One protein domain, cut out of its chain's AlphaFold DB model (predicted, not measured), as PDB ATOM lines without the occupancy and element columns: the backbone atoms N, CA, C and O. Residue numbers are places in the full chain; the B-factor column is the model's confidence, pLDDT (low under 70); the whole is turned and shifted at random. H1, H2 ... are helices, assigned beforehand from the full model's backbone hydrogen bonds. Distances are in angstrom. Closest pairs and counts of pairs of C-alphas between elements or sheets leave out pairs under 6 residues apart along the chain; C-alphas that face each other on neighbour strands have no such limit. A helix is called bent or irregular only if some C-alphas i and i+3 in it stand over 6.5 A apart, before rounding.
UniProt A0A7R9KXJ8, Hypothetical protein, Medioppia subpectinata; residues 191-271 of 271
ATOM      1  N   GLN A 191     129.957 129.475 167.107       90.12
ATOM      2  CA  GLN A 191     130.928 129.804 166.067       90.12
ATOM      3  C   GLN A 191     130.267 130.614 164.949       90.12
ATOM      4  O   GLN A 191     130.702 131.724 164.671       90.12
ATOM      5  N   LEU A 192     129.131 130.142 164.432       90.56
ATOM      6  CA  LEU A 192     128.350 130.845 163.419       90.56
ATOM      7  C   LEU A 192     127.890 132.227 163.903       90.56
ATOM      8  O   LEU A 192     127.973 133.198 163.159       90.56
ATOM      9  N   CYS A 193     127.440 132.354 165.157       91.00
ATOM     10  CA  CYS A 193     127.112 133.666 165.719       91.00
ATOM     11  C   CYS A 193     128.340 134.579 165.795       91.00
ATOM     12  O   CYS A 193     128.232 135.755 165.469       91.00
ATOM     13  N   SER A 194     129.498 134.063 166.210       92.00
ATOM     14  CA  SER A 194     130.747 134.825 166.255       92.00
ATOM     15  C   SER A 194     131.161 135.292 164.860       92.00
ATOM     16  O   SER A 194     131.447 136.472 164.678       92.00
ATOM     17  N   ASP A 195     131.133 134.407 163.869       91.25
ATOM     18  CA  ASP A 195     131.534 134.727 162.500       91.25
ATOM     19  C   ASP A 195     130.581 135.747 161.873       91.25
ATOM     20  O   ASP A 195     131.025 136.726 161.278       91.25
ATOM     21  N   LEU A 196     129.271 135.609 162.104       92.12
ATOM     22  CA  LEU A 196     128.277 136.597 161.683       92.12
ATOM     23  C   LEU A 196     128.431 137.937 162.403       92.12
ATOM     24  O   LEU A 196     128.202 138.978 161.786       92.12
ATOM     25  N   MET A 197     128.799 137.942 163.687       91.50
ATOM     26  CA  MET A 197     129.093 139.174 164.420       91.50
ATOM     27  C   MET A 197     130.306 139.873 163.813       91.50
ATOM     28  O   MET A 197     130.198 141.056 163.505       91.50
ATOM     29  N   SER A 198     131.406 139.151 163.571       91.38
ATOM     30  CA  SER A 198     132.601 139.694 162.909       91.38
ATOM     31  C   SER A 198     132.273 140.224 161.517       91.38
ATOM     32  O   SER A 198     132.591 141.366 161.204       91.38
ATOM     33  N   LEU A 199     131.572 139.433 160.703       89.62
ATOM     34  CA  LEU A 199     131.154 139.823 159.360       89.62
ATOM     35  C   LEU A 199     130.309 141.102 159.400       89.62
ATOM     36  O   LEU A 199     130.552 142.033 158.643       89.62
ATOM     37  N   SER A 200     129.374 141.202 160.345       89.75
ATOM     38  CA  SER A 200     128.497 142.370 160.510       89.75
ATOM     39  C   SER A 200     129.233 143.667 160.874       89.75
ATOM     40  O   SER A 200     128.653 144.746 160.743       89.75
ATOM     41  N   VAL A 201     130.483 143.591 161.344       87.31
ATOM     42  CA  VAL A 201     131.324 144.773 161.600       87.31
ATOM     43  C   VAL A 201     131.899 145.341 160.303       87.31
ATOM     44  O   VAL A 201     131.990 146.564 160.175       87.31
ATOM     45  N   ASP A 202     132.238 144.467 159.354       86.38
ATOM     46  CA  ASP A 202     133.034 144.806 158.172       86.38
ATOM     47  C   ASP A 202     132.210 144.929 156.874       86.38
ATOM     48  O   ASP A 202     132.679 145.538 155.910       86.38
ATOM     49  N   ILE A 203     130.992 144.377 156.824       86.88
ATOM     50  CA  ILE A 203     130.136 144.430 155.625       86.88
ATOM     51  C   ILE A 203     129.502 145.802 155.380       86.88
ATOM     52  O   ILE A 203     129.343 146.634 156.279       86.88
ATOM     53  N   ASP A 204     129.058 146.003 154.137       84.62
ATOM     54  CA  ASP A 204     128.228 147.145 153.768       84.62
ATOM     55  C   ASP A 204     126.933 147.184 154.603       84.62
ATOM     56  O   ASP A 204     126.284 146.173 154.881       84.62
ATOM     57  N   HIS A 205     126.530 148.397 154.977       84.06
ATOM     58  CA  HIS A 205     125.314 148.674 155.729       84.06
ATOM     59  C   HIS A 205     124.043 148.186 155.023       84.06
ATOM     60  O   HIS A 205     123.052 147.925 155.702       84.06
ATOM     61  N   SER A 206     124.070 148.047 153.695       85.75
ATOM     62  CA  SER A 206     122.978 147.480 152.896       85.75
ATOM     63  C   SER A 206     122.739 145.986 153.166       85.75
ATOM     64  O   SER A 206     121.591 145.550 153.148       85.75
ATOM     65  N   LEU A 207     123.794 145.229 153.490       86.12
ATOM     66  CA  LEU A 207     123.761 143.779 153.728       86.12
ATOM     67  C   LEU A 207     123.635 143.418 155.213       86.12
ATOM     68  O   LEU A 207     123.325 142.282 155.569       86.12
ATOM     69  N   LEU A 208     123.822 144.393 156.104       87.81
ATOM     70  CA  LEU A 208     123.674 144.219 157.548       87.81
ATOM     71  C   LEU A 208     122.304 143.651 157.989       87.81
ATOM     72  O   LEU A 208     122.271 142.846 158.925       87.81
ATOM     73  N   PRO A 209     121.161 143.994 157.357       89.25
ATOM     74  CA  PRO A 209     119.882 143.356 157.668       89.25
ATOM     75  C   PRO A 209     119.894 141.834 157.466       89.25
ATOM     76  O   PRO A 209     119.307 141.118 158.274       89.25
ATOM     77  N   ASN A 210     120.605 141.336 156.452       89.19
ATOM     78  CA  ASN A 210     120.660 139.913 156.120       89.19
ATOM     79  C   ASN A 210     121.381 139.121 157.222       89.19
ATOM     80  O   ASN A 210     120.851 138.142 157.758       89.19
ATOM     81  N   THR A 211     122.564 139.580 157.635       90.81
ATOM     82  CA  THR A 211     123.331 138.917 158.702       90.81
ATOM     83  C   THR A 211     122.646 139.043 160.061       90.81
ATOM     84  O   THR A 211     122.595 138.079 160.828       90.81
ATOM     85  N   THR A 212     122.049 140.201 160.361       90.31
ATOM     86  CA  THR A 212     121.341 140.425 161.633       90.31
ATOM     87  C   THR A 212     120.026 139.651 161.721       90.31
ATOM     88  O   THR A 212     119.662 139.196 162.809       90.31
ATOM     89  N   ALA A 213     119.326 139.429 160.605       90.81
ATOM     90  CA  ALA A 213     118.159 138.553 160.556       90.81
ATOM     91  C   ALA A 213     118.527 137.110 160.928       90.81
ATOM     92  O   ALA A 213     117.848 136.505 161.765       90.81
ATOM     93  N   LEU A 214     119.630 136.580 160.385       93.25
ATOM     94  CA  LEU A 214     120.130 135.255 160.748       93.25
ATOM     95  C   LEU A 214     120.586 135.200 162.216       93.25
ATOM     96  O   LEU A 214     120.147 134.318 162.954       93.25
ATOM     97  N   LEU A 215     121.371 136.176 162.684       91.69
ATOM     98  CA  LEU A 215     121.774 136.273 164.095       91.69
ATOM     99  C   LEU A 215     120.562 136.230 165.034       91.69
ATOM    100  O   LEU A 215     120.533 135.452 165.983       91.69
ATOM    101  N   ASN A 216     119.507 136.989 164.737       90.75
ATOM    102  CA  ASN A 216     118.277 137.005 165.533       90.75
ATOM    103  C   ASN A 216     117.571 135.647 165.635       90.75
ATOM    104  O   ASN A 216     116.847 135.399 166.603       90.75
ATOM    105  N   ARG A 217     117.759 134.777 164.640       90.44
ATOM    106  CA  ARG A 217     117.223 133.414 164.633       90.44
ATOM    107  C   ARG A 217     118.124 132.439 165.382       90.44
ATOM    108  O   ARG A 217     117.601 131.490 165.954       90.44
ATOM    109  N   LEU A 218     119.435 132.682 165.392       90.12
ATOM    110  CA  LEU A 218     120.431 131.815 166.021       90.12
ATOM    111  C   LEU A 218     120.618 132.077 167.515       90.12
ATOM    112  O   LEU A 218     120.754 131.128 168.281       90.12
ATOM    113  N   LEU A 219     120.573 133.340 167.949       88.31
ATOM    114  CA  LEU A 219     120.795 133.718 169.350       88.31
ATOM    115  C   LEU A 219     119.936 132.929 170.362       88.31
ATOM    116  O   LEU A 219     120.477 132.550 171.399       88.31
ATOM    117  N   PRO A 220     118.643 132.623 170.107       86.00
ATOM    118  CA  PRO A 220     117.835 131.809 171.020       86.00
ATOM    119  C   PRO A 220     118.327 130.365 171.208       86.00
ATOM    120  O   PRO A 220     117.880 129.697 172.139       86.00
ATOM    121  N   PHE A 221     119.194 129.862 170.326       84.38
ATOM    122  CA  PHE A 221     119.772 128.521 170.424       84.38
ATOM    123  C   PHE A 221     121.090 128.490 171.210       84.38
ATOM    124  O   PHE A 221     121.548 127.402 171.564       84.38
ATOM    125  N   LEU A 222     121.680 129.648 171.526       84.94
ATOM    126  CA  LEU A 222     122.875 129.723 172.364       84.94
ATOM    127  C   LEU A 222     122.548 129.392 173.820       84.94
ATOM    128  O   LEU A 222     121.527 129.810 174.373       84.94
ATOM    129  N   LYS A 223     123.468 128.700 174.495       84.56
ATOM    130  CA  LYS A 223     123.433 128.590 175.959       84.56
ATOM    131  C   LYS A 223     123.766 129.940 176.582       84.56
ATOM    132  O   LYS A 223     124.543 130.710 176.026       84.56
ATOM    133  N   SER A 224     123.299 130.176 177.807       83.06
ATOM    134  CA  SER A 224     123.615 131.405 178.551       83.06
ATOM    135  C   SER A 224     125.123 131.687 178.626       83.06
ATOM    136  O   SER A 224     125.542 132.813 178.399       83.06
ATOM    137  N   SER A 225     125.956 130.659 178.831       85.56
ATOM    138  CA  SER A 225     127.418 130.819 178.855       85.56
ATOM    139  C   SER A 225     128.024 131.206 177.502       85.56
ATOM    140  O   SER A 225     129.027 131.906 177.461       85.56
ATOM    141  N   GLU A 226     127.451 130.724 176.397       87.50
ATOM    142  CA  GLU A 226     127.909 131.034 175.033       87.50
ATOM    143  C   GLU A 226     127.503 132.463 174.651       87.50
ATOM    144  O   GLU A 226     128.290 133.202 174.068       87.50
ATOM    145  N   LEU A 227     126.310 132.891 175.069       85.56
ATOM    146  CA  LEU A 227     125.874 134.277 174.949       85.56
ATOM    147  C   LEU A 227     126.772 135.236 175.744       85.56
ATOM    148  O   LEU A 227     127.156 136.282 175.224       85.56
ATOM    149  N   ASP A 228     127.138 134.879 176.979       84.50
ATOM    150  CA  ASP A 228     128.054 135.679 177.798       84.50
ATOM    151  C   ASP A 228     129.419 135.854 177.118       84.50
ATOM    152  O   ASP A 228     130.018 136.931 177.180       84.50
ATOM    153  N   TYR A 229     129.915 134.806 176.448       89.31
ATOM    154  CA  TYR A 229     131.135 134.884 175.646       89.31
ATOM    155  C   TYR A 229     130.957 135.803 174.444       89.31
ATOM    156  O   TYR A 229     131.788 136.684 174.247       89.31
ATOM    157  N   LEU A 230     129.841 135.690 173.721       88.44
ATOM    158  CA  LEU A 230     129.564 136.535 172.563       88.44
ATOM    159  C   LEU A 230     129.488 138.023 172.943       88.44
ATOM    160  O   LEU A 230     130.069 138.860 172.263       88.44
ATOM    161  N   ILE A 231     128.829 138.359 174.058       87.25
ATOM    162  CA  ILE A 231     128.735 139.739 174.571       87.25
ATOM    163  C   ILE A 231     130.101 140.266 175.020       87.25
ATOM    164  O   ILE A 231     130.380 141.458 174.898       87.25
ATOM    165  N   ARG A 232     130.948 139.402 175.587       87.06
ATOM    166  CA  ARG A 232     132.297 139.788 176.011       87.06
ATOM    167  C   ARG A 232     133.207 140.040 174.811       87.06
ATOM    168  O   ARG A 232     133.960 141.009 174.838       87.06
ATOM    169  N   ASP A 233     133.155 139.161 173.819       89.31
ATOM    170  CA  ASP A 233     134.044 139.190 172.660       89.31
ATOM    171  C   ASP A 233     133.600 140.289 171.668       89.31
ATOM    172  O   ASP A 233     134.443 140.974 171.092       89.31
ATOM    173  N   TYR A 234     132.291 140.555 171.578       88.19
ATOM    174  CA  TYR A 234     131.699 141.654 170.813       88.19
ATOM    175  C   TYR A 234     130.918 142.600 171.726       88.19
ATOM    176  O   TYR A 234     129.691 142.534 171.819       88.19
ATOM    177  N   ASP A 235     131.614 143.519 172.396       83.69
ATOM    178  CA  ASP A 235     130.962 144.389 173.378       83.69
ATOM    179  C   ASP A 235     129.897 145.318 172.758       83.69
ATOM    180  O   ASP A 235     130.017 145.788 171.622       83.69
ATOM    181  N   LEU A 236     128.853 145.603 173.547       80.06
ATOM    182  CA  LEU A 236     127.676 146.383 173.145       80.06
ATOM    183  C   LEU A 236     127.990 147.809 172.668       80.06
ATOM    184  O   LEU A 236     127.144 148.437 172.033       80.06
ATOM    185  N   PHE A 237     129.162 148.352 172.997       80.19
ATOM    186  CA  PHE A 237     129.489 149.759 172.775       80.19
ATOM    187  C   PHE A 237     130.328 149.924 171.522       80.19
ATOM    188  O   PHE A 237     129.954 150.699 170.638       80.19
ATOM    189  N   THR A 238     131.399 149.140 171.413       83.88
ATOM    190  CA  THR A 238     132.240 149.080 170.216       83.88
ATOM    191  C   THR A 238     131.437 148.566 169.024       83.88
ATOM    192  O   THR A 238     131.543 149.117 167.932       83.88
ATOM    193  N   HIS A 239     130.539 147.600 169.247       87.19
ATOM    194  CA  HIS A 239     129.738 146.969 168.192       87.19
ATOM    195  C   HIS A 239     128.261 147.390 168.223       87.19
ATOM    196  O   HIS A 239     127.379 146.660 167.767       87.19
ATOM    197  N   SER A 240     127.972 148.585 168.754       83.50
ATOM    198  CA  SER A 240     126.604 149.091 168.959       83.50
ATOM    199  C   SER A 240     125.727 149.053 167.705       83.50
ATOM    200  O   SER A 240     124.541 148.755 167.806       83.50
ATOM    201  N   LYS A 241     126.300 149.278 166.514       84.75
ATOM    202  CA  LYS A 241     125.569 149.205 165.237       84.75
ATOM    203  C   LYS A 241     124.892 147.849 165.019       84.75
ATOM    204  O   LYS A 241     123.730 147.815 164.631       84.75
ATOM    205  N   VAL A 242     125.606 146.756 165.290       85.75
ATOM    206  CA  VAL A 242     125.089 145.390 165.130       85.75
ATOM    207  C   VAL A 242     124.063 145.112 166.225       85.75
ATOM    208  O   VAL A 242     122.928 144.741 165.940       85.75
ATOM    209  N   TRP A 243     124.417 145.400 167.479       86.31
ATOM    210  CA  TRP A 243     123.555 145.144 168.635       86.31
ATOM    211  C   TRP A 243     122.226 145.902 168.618       86.31
ATOM    212  O   TRP A 243     121.227 145.370 169.096       86.31
ATOM    213  N   CYS A 244     122.171 147.103 168.039       85.75
ATOM    214  CA  CYS A 244     120.923 147.855 167.885       85.75
ATOM    215  C   CYS A 244     119.914 147.191 166.933       85.75
ATOM    216  O   CYS A 244     118.727 147.498 167.014       85.75
ATOM    217  N   LEU A 245     120.369 146.304 166.046       86.25
ATOM    218  CA  LEU A 245     119.521 145.555 165.111       86.25
ATOM    219  C   LEU A 245     119.149 144.165 165.645       86.25
ATOM    220  O   LEU A 245     118.286 143.479 165.089       86.25
ATOM    221  N   LEU A 246     119.776 143.746 166.744       86.50
ATOM    222  CA  LEU A 246     119.471 142.485 167.395       86.50
ATOM    223  C   LEU A 246     118.272 142.644 168.331       86.50
ATOM    224  O   LEU A 246     118.135 143.601 169.093       86.50
ATOM    225  N   ASN A 247     117.393 141.649 168.320       82.75
ATOM    226  CA  ASN A 247     116.280 141.528 169.239       82.75
ATOM    227  C   ASN A 247     116.767 140.936 170.565       82.75
ATOM    228  O   ASN A 247     116.406 139.827 170.962       82.75
ATOM    229  N   VAL A 248     117.592 141.716 171.261       69.94
ATOM    230  CA  VAL A 248     118.234 141.329 172.522       69.94
ATOM    231  C   VAL A 248     117.199 140.992 173.606       69.94
ATOM    232  O   VAL A 248     117.461 140.173 174.482       69.94
ATOM    233  N   SER A 249     115.978 141.536 173.505       69.88
ATOM    234  CA  SER A 249     114.870 141.239 174.426       69.88
ATOM    235  C   SER A 249     114.413 139.775 174.419       69.88
ATOM    236  O   SER A 249     113.797 139.322 175.380       69.88
ATOM    237  N   ARG A 250     114.719 139.022 173.353       65.44
ATOM    238  CA  ARG A 250     114.422 137.584 173.260       65.44
ATOM    239  C   ARG A 250     115.453 136.701 173.957       65.44
ATOM    240  O   ARG A 250     115.215 135.505 174.088       65.44
ATOM    241  N   VAL A 251     116.588 137.271 174.356       61.16
ATOM    242  CA  VAL A 251     117.792 136.514 174.719       61.16
ATOM    243  C   VAL A 251     118.319 136.930 176.093       61.16
ATOM    244  O   VAL A 251     118.745 136.084 176.871       61.16
ATOM    245  N   LEU A 252     118.228 138.218 176.436       63.97
ATOM    246  CA  LEU A 252     118.545 138.732 177.766       63.97
ATOM    247  C   LEU A 252     117.261 139.002 178.544       63.97
ATOM    248  O   LEU A 252     116.345 139.666 178.047       63.97
ATOM    249  N   SER A 253     117.202 138.546 179.797       60.88
ATOM    250  CA  SER A 253     116.136 138.993 180.687       60.88
ATOM    251  C   SER A 253     116.282 140.499 180.941       60.88
ATOM    252  O   SER A 253     117.380 141.060 180.891       60.88
ATOM    253  N   LEU A 254     115.182 141.185 181.266       53.31
ATOM    254  CA  LEU A 254     115.228 142.609 181.638       53.31
ATOM    255  C   LEU A 254     116.216 142.884 182.789       53.31
ATOM    256  O   LEU A 254     116.784 143.974 182.866       53.31
ATOM    257  N   GLN A 255     116.447 141.898 183.664       54.62
ATOM    258  CA  GLN A 255     117.443 141.989 184.729       54.62
ATOM    259  C   GLN A 255     118.874 141.940 184.186       54.62
ATOM    260  O   GLN A 255     119.695 142.734 184.638       54.62
ATOM    261  N   ASP A 256     119.163 141.103 183.192       59.97
ATOM    262  CA  ASP A 256     120.495 140.998 182.577       59.97
ATOM    263  C   ASP A 256     120.830 142.247 181.757       59.97
ATOM    264  O   ASP A 256     121.945 142.770 181.829       59.97
ATOM    265  N   ILE A 257     119.836 142.807 181.059       60.00
ATOM    266  CA  ILE A 257     119.964 144.098 180.369       60.00
ATOM    267  C   ILE A 257     120.249 145.200 181.396       60.00
ATOM    268  O   ILE A 257     121.214 145.950 181.254       60.00
ATOM    269  N   SER A 258     119.462 145.271 182.475       56.50
ATOM    270  CA  SER A 258     119.647 146.276 183.526       56.50
ATOM    271  C   SER A 258     120.987 146.137 184.251       56.50
ATOM    272  O   SER A 258     121.587 147.152 184.603       56.50
ATOM    273  N   GLN A 259     121.470 144.916 184.484       61.38
ATOM    274  CA  GLN A 259     122.771 144.668 185.106       61.38
ATOM    275  C   GLN A 259     123.919 145.030 184.168       61.38
ATOM    276  O   GLN A 259     124.892 145.630 184.618       61.38
ATOM    277  N   THR A 260     123.795 144.732 182.875       58.22
ATOM    278  CA  THR A 260     124.794 145.098 181.861       58.22
ATOM    279  C   THR A 260     124.894 146.617 181.720       58.22
ATOM    280  O   THR A 260     125.994 147.167 181.782       58.22
ATOM    281  N   VAL A 261     123.753 147.315 181.676       58.53
ATOM    282  CA  VAL A 261     123.685 148.787 181.688       58.53
ATOM    283  C   VAL A 261     124.267 149.365 182.989       58.53
ATOM    284  O   VAL A 261     125.100 150.266 182.946       58.53
ATOM    285  N   ALA A 262     123.929 148.806 184.157       58.72
ATOM    286  CA  ALA A 262     124.442 149.285 185.447       58.72
ATOM    287  C   ALA A 262     125.949 149.027 185.646       58.72
ATOM    288  O   ALA A 262     126.652 149.822 186.279       58.72
ATOM    289  N   LYS A 263     126.470 147.915 185.117       58.81
ATOM    290  CA  LYS A 263     127.908 147.610 185.088       58.81
ATOM    291  C   LYS A 263     128.650 148.615 184.204       58.81
ATOM    292  O   LYS A 263     129.788 148.963 184.516       58.81
ATOM    293  N   PHE A 264     127.980 149.132 183.177       53.88
ATOM    294  CA  PHE A 264     128.515 150.127 182.261       53.88
ATOM    295  C   PHE A 264     128.543 151.553 182.824       53.88
ATOM    296  O   PHE A 264     129.576 152.215 182.724       53.88
ATOM    297  N   ASP A 265     127.485 152.003 183.508       51.59
ATOM    298  CA  ASP A 265     127.502 153.306 184.194       51.59
ATOM    299  C   ASP A 265     128.695 153.399 185.158       51.59
ATOM    300  O   ASP A 265     129.414 154.395 185.193       51.59
ATOM    301  N   ARG A 266     129.007 152.309 185.865       53.56
ATOM    302  CA  ARG A 266     130.168 152.244 186.768       53.56
ATOM    303  C   ARG A 266     131.527 152.350 186.069       53.56
ATOM    304  O   ARG A 266     132.488 152.747 186.724       53.56
ATOM    305  N   LEU A 267     131.632 151.971 184.796       47.59
ATOM    306  CA  LEU A 267     132.861 152.113 184.006       47.59
ATOM    307  C   LEU A 267     132.996 153.533 183.441       47.59
ATOM    308  O   LEU A 267     134.101 154.068 183.412       47.59
ATOM    309  N   ARG A 268     131.876 154.178 183.097       45.72
ATOM    310  CA  ARG A 268     131.829 155.561 182.595       45.72
ATOM    311  C   ARG A 268     132.245 156.603 183.639       45.72
ATOM    312  O   ARG A 268     132.812 157.620 183.277       45.72
ATOM    313  N   TYR A 269     132.004 156.330 184.924       48.66
ATOM    314  CA  TYR A 269     132.425 157.184 186.048       48.66
ATOM    315  C   TYR A 269     133.833 156.867 186.593       48.66
ATOM    316  O   TYR A 269     134.219 157.394 187.637       48.66
ATOM    317  N   LYS A 270     134.589 155.978 185.936       47.84
ATOM    318  CA  LYS A 270     135.971 155.620 186.312       47.84
ATOM    319  C   LYS A 270     137.042 156.134 185.337       47.84
ATOM    320  O   LYS A 270     138.216 155.849 185.566       47.84
ATOM    321  N   GLN A 271     136.652 156.865 184.294       41.25
ATOM    322  CA  GLN A 271     137.535 157.663 183.432       41.25
ATOM    323  C   GLN A 271     137.383 159.142 183.786       41.25
ATOM    324  O   GLN A 271     138.407 159.854 183.716       41.25
TER     325      GLN A 271
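Overview. This is residues 191 to 271 of the 271 residues of the protein "Hypothetical protein" of Medioppia subpectinata (UniProt A0A7R9KXJ8). A helical hairpin of H1 and H2 has H3 less closely beside it, their three centres making a triangle, with the short helix H4 near H1 and H2. The longest helix, H5, is set off to one side of this body, and residues 265 to 271 stick out at its far end. The printed part has 81 residues with five named helices, H1 to H5 in order along the chain, and no named strand: the class is all helix. It is compact, with a radius of gyration of the C-alphas of 12.9 A and spans of 36 by 27 by 19 A.

Along the chain. H1, residues 191 to 202, begins at C-alpha 191 (130.928, 129.804, 166.067) and is 17.1 A long. H2, residues 208 to 221, is 20.7 A long and only just irregular: C-alphas 217 and 220 are 6.6 A apart. H3 holds residues 224 to 233, and H4 residues 240 to 243. H5, residues 254 to 268, is 21.1 A long and ends at C-alpha 268 (131.829, 155.561, 182.595).

Arrangement. H1 and H2 touch as a hairpin, opposite ways at a shallow tilt of 24 degrees; their closest C-alphas, of Ser 200 and Leu 208, are 6.0 A apart. H3 is close to H1 but not clearly touching, the same way at a shallow tilt of 28 degrees; the closest C-alphas, of Ser 194 and Leu 230, are 6.6 A apart. H4 only just touches residues 197 to 201 of H1, with 3 pairs of C-alphas within 8 A; the closest are those of Ser 200 and Val 242, 6.5 A apart. H5 is apart from H1, H2, H3 and H4. Every O i to N i+4 pair is within hydrogen-bond range in H3, against 7 of 8 in H1, 8 of 10 in H2 and 10 of 11 in H5; H4 is too short for such a pair.

Size, cuts and confidence. The C-alphas farthest apart, of Asn 210 and Lys 270, are 37.3 A from each other. The printed part has no cut and no long link, and ends at Gln 271, the chain's last residue. Mean pLDDT of the printed part is 78.4; residues 248 to 271 are under 70.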